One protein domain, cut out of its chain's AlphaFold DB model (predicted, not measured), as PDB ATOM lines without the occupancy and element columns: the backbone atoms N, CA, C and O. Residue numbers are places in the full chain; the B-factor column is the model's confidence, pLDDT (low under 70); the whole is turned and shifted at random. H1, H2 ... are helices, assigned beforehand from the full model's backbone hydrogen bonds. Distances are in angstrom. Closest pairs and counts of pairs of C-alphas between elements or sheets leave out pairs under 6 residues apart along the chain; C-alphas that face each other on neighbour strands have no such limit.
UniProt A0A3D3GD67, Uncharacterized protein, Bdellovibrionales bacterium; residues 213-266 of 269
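Overview. This is residues 213 to 266 of the 269 residues of an uncharacterized protein of Bdellovibrionales bacterium (UniProt A0A3D3GD67). Four helices follow one another in an open, extended chain bowed like a wide arc, with no common core. H1 and H2 make a corner at one end, short H3 comes next, and after a stretched-out link the longest helix, H4, forms the other end by itself; residues 239 to 266 stick out. The printed part has 54 residues, with named helices in the order H1, H2, H3, H4 and no named strand, and its class is all helix. It is extended, with a radius of gyration of the C-alphas of 19.7 A and spans of 53 by 23 by 14 A.

Along the chain. H1 is residues 213 to 222, 14.2 A from first to last C-alpha, and begins with C-alpha 213 at (262.739, 242.693, 319.866). H2 is residues 225 to 234, 14.0 A long. H3 is residues 237 to 242. H4 is residues 250 to 266, 24.6 A long, from C-alpha 250 at (250.105, 272.996, 295.405) to C-alpha 266 at (228.240, 280.064, 304.216).

Arrangement. H1 and H2 touch only at the corner by their tight link; their closest C-alphas, those of Asp 221 and Phe 228, are 5.0 A apart. Their lines are only just about perpendicular, at 70.4 degrees. H2 and H3 are close but not clearly touching, with the closest C-alphas, those of Ile 232 and Asp 238, 6.4 A apart. Their lines are about perpendicular, at 87 degrees. H4 is apart from H1, H2 and H3. Every O i to N i+4 pair is within hydrogen-bond range in H1, H2 and H3, and 12 of 13 are in H4.

Size, cuts and confidence. The C-alphas of Lys 213 and Asp 264, the two farthest apart, are 53.3 A apart. The printed part has no cut. The link from H2 to H3 is tight, and the seven-residue link from H3 to H4 is short. Mean pLDDT of the printed part is 72.3; residues 238 to 252 and 264 to 266 are under 70.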
ATOM      1  N   LYS A 213     261.411 242.582 320.494       76.69
ATOM      2  CA  LYS A 213     262.739 242.693 319.866       76.69
ATOM      3  C   LYS A 213     262.884 243.851 318.870       76.69
ATOM      4  O   LYS A 213     263.946 244.455 318.805       76.69
ATOM      5  N   TYR A 214     261.845 244.164 318.088       78.38
ATOM      6  CA  TYR A 214     261.891 245.312 317.166       78.38
ATOM      7  C   TYR A 214     261.696 246.647 317.896       78.38
ATOM      8  O   TYR A 214     262.196 247.674 317.457       78.38
ATOM      9  N   ILE A 215     260.984 246.632 319.021       78.56
ATOM     10  CA  ILE A 215     260.722 247.795 319.874       78.56
ATOM     11  C   ILE A 215     261.960 248.113 320.725       78.56
ATOM     12  O   ILE A 215     262.244 249.275 320.993       78.56
ATOM     13  N   GLU A 216     262.704 247.085 321.135       80.94
ATOM     14  CA  GLU A 216     264.012 247.192 321.782       80.94
ATOM     15  C   GLU A 216     265.057 247.754 320.810       80.94
ATOM     16  O   GLU A 216     265.702 248.732 321.164       80.94
ATOM     17  N   ALA A 217     265.134 247.248 319.571       79.38
ATOM     18  CA  ALA A 217     266.009 247.811 318.536       79.38
ATOM     19  C   ALA A 217     265.720 249.304 318.276       79.38
ATOM     20  O   ALA A 217     266.610 250.130 318.427       79.38
ATOM     21  N   ILE A 218     264.455 249.673 318.032       79.31
ATOM     22  CA  ILE A 218     264.055 251.079 317.816       79.31
ATOM     23  C   ILE A 218     264.387 251.973 319.029       79.31
ATOM     24  O   ILE A 218     264.633 253.166 318.863       79.31
ATOM     25  N   ARG A 219     264.403 251.436 320.259       81.12
ATOM     26  CA  ARG A 219     264.860 252.182 321.446       81.12
ATOM     27  C   ARG A 219     266.377 252.324 321.489       81.12
ATOM     28  O   ARG A 219     266.846 253.395 321.841       81.12
ATOM     29  N   GLU A 220     267.124 251.279 321.146       83.06
ATOM     30  CA  GLU A 220     268.591 251.305 321.107       83.06
ATOM     31  C   GLU A 220     269.110 252.257 320.014       83.06
ATOM     32  O   GLU A 220     270.060 253.004 320.265       83.06
ATOM     33  N   ASP A 221     268.416 252.324 318.871       80.38
ATOM     34  CA  ASP A 221     268.620 253.334 317.829       80.38
ATOM     35  C   ASP A 221     268.351 254.753 318.376       80.38
ATOM     36  O   ASP A 221     269.204 255.631 318.274       80.38
ATOM     37  N   LEU A 222     267.183 254.985 318.998       80.69
ATOM     38  CA  LEU A 222     266.747 256.315 319.463       80.69
ATOM     39  C   LEU A 222     267.467 256.839 320.720       80.69
ATOM     40  O   LEU A 222     267.555 258.054 320.887       80.69
ATOM     41  N   ASP A 223     267.983 255.974 321.598       84.62
ATOM     42  CA  ASP A 223     268.799 256.383 322.756       84.62
ATOM     43  C   ASP A 223     270.222 256.823 322.336       84.62
ATOM     44  O   ASP A 223     270.957 257.403 323.140       84.62
ATOM     45  N   ASN A 224     270.628 256.573 321.080       84.12
ATOM     46  CA  ASN A 224     271.960 256.879 320.557       84.12
ATOM     47  C   ASN A 224     271.892 257.733 319.277       84.12
ATOM     48  O   ASN A 224     271.985 257.196 318.176       84.12
ATOM     49  N   ASP A 225     271.881 259.070 319.406       80.50
ATOM     50  CA  ASP A 225     271.856 260.044 318.285       80.50
ATOM     51  C   ASP A 225     272.790 259.697 317.101       80.50
ATOM     52  O   ASP A 225     272.498 259.998 315.944       80.50
ATOM     53  N   LYS A 226     273.943 259.076 317.385       83.00
ATOM     54  CA  LYS A 226     274.947 258.674 316.385       83.00
ATOM     55  C   LYS A 226     274.559 257.430 315.594       83.00
ATOM     56  O   LYS A 226     274.862 257.362 314.407       83.00
ATOM     57  N   GLU A 227     273.938 256.455 316.250       79.94
ATOM     58  CA  GLU A 227     273.452 255.248 315.586       79.94
ATOM     59  C   GLU A 227     272.153 255.580 314.840       79.94
ATOM     60  O   GLU A 227     272.023 255.207 313.681       79.94
ATOM     61  N   PHE A 228     271.286 256.425 315.417       84.19
ATOM     62  CA  PHE A 228     270.125 257.013 314.740       84.19
ATOM     63  C   PHE A 228     270.491 257.740 313.435       84.19
ATOM     64  O   PHE A 228     269.949 257.417 312.380       84.19
ATOM     65  N   ALA A 229     271.452 258.675 313.469       81.69
ATOM     66  CA  ALA A 229     271.912 259.381 312.268       81.69
ATOM     67  C   ALA A 229     272.530 258.428 311.227       81.69
ATOM     68  O   ALA A 229     272.313 258.580 310.027       81.69
ATOM     69  N   LYS A 230     273.257 257.401 311.680       82.50
ATOM     70  CA  LYS A 230     273.795 256.360 310.801       82.50
ATOM     71  C   LYS A 230     272.682 255.516 310.165       82.50
ATOM     72  O   LYS A 230     272.759 255.259 308.975       82.50
ATOM     73  N   VAL A 231     271.633 255.155 310.907       82.00
ATOM     74  CA  VAL A 231     270.450 254.442 310.387       82.00
ATOM     75  C   VAL A 231     269.648 255.307 309.403       82.00
ATOM     76  O   VAL A 231     269.122 254.773 308.433       82.00
ATOM     77  N   ILE A 232     269.598 256.633 309.587       82.06
ATOM     78  CA  ILE A 232     269.008 257.568 308.610       82.06
ATOM     79  C   ILE A 232     269.762 257.528 307.273       82.06
ATOM     80  O   ILE A 232     269.122 257.396 306.228       82.06
ATOM     81  N   HIS A 233     271.099 257.582 307.298       82.00
ATOM     82  CA  HIS A 233     271.920 257.468 306.086       82.00
ATOM     83  C   HIS A 233     271.900 256.046 305.486       82.00
ATOM     84  O   HIS A 233     271.756 255.907 304.277       82.00
ATOM     85  N   ASP A 234     271.969 254.986 306.303       80.88
ATOM     86  CA  ASP A 234     271.890 253.579 305.857       80.88
ATOM     87  C   ASP A 234     270.516 253.233 305.216       80.88
ATOM     88  O   ASP A 234     270.375 252.186 304.578       80.88
ATOM     89  N   LEU A 235     269.499 254.095 305.382       80.69
ATOM     90  CA  LEU A 235     268.156 253.988 304.792       80.69
ATOM     91  C   LEU A 235     267.867 255.017 303.674       80.69
ATOM     92  O   LEU A 235     266.731 255.050 303.199       80.69
ATOM     93  N   ASP A 236     268.839 255.847 303.267       71.31
ATOM     94  CA  ASP A 236     268.680 256.956 302.295       71.31
ATOM     95  C   ASP A 236     267.526 257.939 302.626       71.31
ATOM     96  O   ASP A 236     266.964 258.610 301.759       71.31
ATOM     97  N   LEU A 237     267.158 258.064 303.908       70.44
ATOM     98  CA  LEU A 237     266.052 258.936 304.326       70.44
ATOM     99  C   LEU A 237     266.393 260.427 304.186       70.44
ATOM    100  O   LEU A 237     265.496 261.232 303.948       70.44
ATOM    101  N   ASP A 238     267.674 260.773 304.292       64.38
ATOM    102  CA  ASP A 238     268.207 262.140 304.224       64.38
ATOM    103  C   ASP A 238     267.865 262.823 302.880       64.38
ATOM    104  O   ASP A 238     267.258 263.894 302.855       64.38
ATOM    105  N   GLU A 239     268.127 262.142 301.753       61.34
ATOM    106  CA  GLU A 239     267.857 262.658 300.396       61.34
ATOM    107  C   GLU A 239     266.347 262.858 300.143       61.34
ATOM    108  O   GLU A 239     265.944 263.748 299.397       61.34
ATOM    109  N   SER A 240     265.489 262.099 300.840       57.81
ATOM    110  CA  SER A 240     264.025 262.236 300.754       57.81
ATOM    111  C   SER A 240     263.430 263.381 301.588       57.81
ATOM    112  O   SER A 240     262.262 263.723 301.400       57.81
ATOM    113  N   VAL A 241     264.203 263.961 302.516       56.62
ATOM    114  CA  VAL A 241     263.766 265.082 303.366       56.62
ATOM    115  C   VAL A 241     264.160 266.427 302.756       56.62
ATOM    116  O   VAL A 241     263.354 267.351 302.810       56.62
ATOM    117  N   ASP A 242     265.327 266.534 302.114       54.72
ATOM    118  CA  ASP A 242     265.726 267.760 301.401       54.72
ATOM    119  C   ASP A 242     264.963 267.971 300.069       54.72
ATOM    120  O   ASP A 242     264.865 269.107 299.605       54.72
ATOM    121  N   GLU A 243     264.347 266.933 299.476       55.56
ATOM    122  CA  GLU A 243     263.382 267.091 298.360       55.56
ATOM    123  C   GLU A 243     261.925 267.336 298.845       55.56
ATOM    124  O   GLU A 243     260.995 267.425 298.039       55.56
ATOM    125  N   TYR A 244     261.691 267.530 300.153       49.78
ATOM    126  CA  TYR A 244     260.426 268.094 300.652       49.78
ATOM    127  C   TYR A 244     260.442 269.631 300.554       49.78
ATOM    128  O   TYR A 244     260.631 270.334 301.546       49.78
ATOM    129  N   ASP A 245     260.235 270.147 299.341       52.34
ATOM    130  CA  ASP A 245     260.117 271.584 299.064       52.34
ATOM    131  C   ASP A 245     258.828 272.191 299.673       52.34
ATOM    132  O   ASP A 245     257.724 271.860 299.224       52.34
ATOM    133  N   PRO A 246     258.925 273.105 300.663       51.56
ATOM    134  CA  PRO A 246     257.769 273.773 301.251       51.56
ATOM    135  C   PRO A 246     257.261 274.975 300.430       51.56
ATOM    136  O   PRO A 246     256.243 275.551 300.809       51.56
ATOM    137  N   GLU A 247     257.932 275.378 299.340       46.56
ATOM    138  CA  GLU A 247     257.448 276.409 298.398       46.56
ATOM    139  C   GLU A 247     256.649 275.818 297.214       46.56
ATOM    140  O   GLU A 247     256.251 276.541 296.297       46.56
ATOM    141  N   GLY A 248     256.333 274.517 297.242       50.06
ATOM    142  CA  GLY A 248     255.484 273.873 296.240       50.06
ATOM    143  C   GLY A 248     254.076 274.487 296.156       50.06
ATOM    144  O   GLY A 248     253.237 274.249 297.027       50.06
ATOM    145  N   GLU A 249     253.777 275.190 295.051       54.00
ATOM    146  CA  GLU A 249     252.527 275.949 294.775       54.00
ATOM    147  C   GLU A 249     251.201 275.182 295.015       54.00
ATOM    148  O   GLU A 249     250.121 275.780 295.071       54.00
ATOM    149  N   ALA A 250     251.254 273.854 295.144       58.56
ATOM    150  CA  ALA A 250     250.105 272.996 295.405       58.56
ATOM    151  C   ALA A 250     249.405 273.293 296.745       58.56
ATOM    152  O   ALA A 250     248.173 273.245 296.794       58.56
ATOM    153  N   ASP A 251     250.149 273.614 297.810       62.44
ATOM    154  CA  ASP A 251     249.562 273.772 299.148       62.44
ATOM    155  C   ASP A 251     248.816 275.106 299.311       62.44
ATOM    156  O   ASP A 251     247.701 275.110 299.838       62.44
ATOM    157  N   GLU A 252     249.331 276.226 298.784       63.38
ATOM    158  CA  GLU A 252     248.561 277.483 298.751       63.38
ATOM    159  C   GLU A 252     247.300 277.342 297.883       63.38
ATOM    160  O   GLU A 252     246.210 277.746 298.297       63.38
ATOM    161  N   GLY A 253     247.408 276.683 296.721       71.94
ATOM    162  CA  GLY A 253     246.262 276.398 295.854       71.94
ATOM    163  C   GLY A 253     245.210 275.488 296.504       71.94
ATOM    164  O   GLY A 253     244.012 275.653 296.262       71.94
ATOM    165  N   LEU A 254     245.621 274.546 297.356       76.75
ATOM    166  CA  LEU A 254     244.710 273.708 298.138       76.75
ATOM    167  C   LEU A 254     244.035 274.508 299.263       76.75
ATOM    168  O   LEU A 254     242.821 274.399 299.449       76.75
ATOM    169  N   ILE A 255     244.794 275.342 299.977       77.12
ATOM    170  CA  ILE A 255     244.290 276.199 301.057       77.12
ATOM    171  C   ILE A 255     243.262 277.211 300.532       77.12
ATOM    172  O   ILE A 255     242.215 277.378 301.158       77.12
ATOM    173  N   ASP A 256     243.509 277.851 299.385       77.38
ATOM    174  CA  ASP A 256     242.606 278.878 298.848       77.38
ATOM    175  C   ASP A 256     241.333 278.273 298.215       77.38
ATOM    176  O   ASP A 256     240.250 278.855 298.312       77.38
ATOM    177  N   ASN A 257     241.405 277.045 297.674       77.62
ATOM    178  CA  ASN A 257     240.209 276.283 297.287       77.62
ATOM    179  C   ASN A 257     239.352 275.906 298.509       77.62
ATOM    180  O   ASN A 257     238.152 276.173 298.506       77.62
ATOM    181  N   ILE A 258     239.958 275.360 299.573       80.50
ATOM    182  CA  ILE A 258     239.257 275.048 300.836       80.50
ATOM    183  C   ILE A 258     238.641 276.318 301.443       80.50
ATOM    184  O   ILE A 258     237.545 276.285 301.999       80.50
ATOM    185  N   ARG A 259     239.327 277.461 301.328       80.50
ATOM    186  CA  ARG A 259     238.815 278.753 301.789       80.50
ATOM    187  C   ARG A 259     237.574 279.194 301.013       80.50
ATOM    188  O   ARG A 259     236.602 279.594 301.647       80.50
ATOM    189  N   ARG A 260     237.595 279.101 299.678       80.31
ATOM    190  CA  ARG A 260     236.449 279.454 298.825       80.31
ATOM    191  C   ARG A 260     235.249 278.538 299.068       80.31
ATOM    192  O   ARG A 260     234.143 279.039 299.215       80.31
ATOM    193  N   GLU A 261     235.474 277.231 299.189       80.88
ATOM    194  CA  GLU A 261     234.427 276.240 299.489       80.88
ATOM    195  C   GLU A 261     233.710 276.549 300.821       80.88
ATOM    196  O   GLU A 261     232.486 276.460 300.910       80.88
ATOM    197  N   ILE A 262     234.452 277.012 301.836       78.44
ATOM    198  CA  ILE A 262     233.907 277.424 303.142       78.44
ATOM    199  C   ILE A 262     233.148 278.766 303.086       78.44
ATOM    200  O   ILE A 262     232.264 278.990 303.917       78.44
ATOM    201  N   GLU A 263     233.473 279.664 302.151       79.50
ATOM    202  CA  GLU A 263     232.742 280.926 301.960       79.50
ATOM    203  C   GLU A 263     231.449 280.715 301.138       79.50
ATOM    204  O   GLU A 263     230.402 281.208 301.560       79.50
ATOM    205  N   ASP A 264     231.465 279.903 300.069       69.50
ATOM    206  CA  ASP A 264     230.268 279.584 299.257       69.50
ATOM    207  C   ASP A 264     229.201 278.772 300.034       69.50
ATOM    208  O   ASP A 264     228.006 279.051 299.914       69.50
ATOM    209  N   GLU A 265     229.581 277.804 300.885       66.88
ATOM    210  CA  GLU A 265     228.605 277.101 301.748       66.88
ATOM    211  C   GLU A 265     228.020 277.999 302.863       66.88
ATOM    212  O   GLU A 265     227.027 277.638 303.502       66.88
ATOM    213  N   GLY A 266     228.605 279.178 303.110       56.66
ATOM    214  CA  GLY A 266     228.240 280.064 304.216       56.66
ATOM    215  C   GLY A 266     226.980 280.912 304.007       56.66
ATOM    216  O   GLY A 266     226.380 281.337 304.994       56.66
TER     217      GLY A 266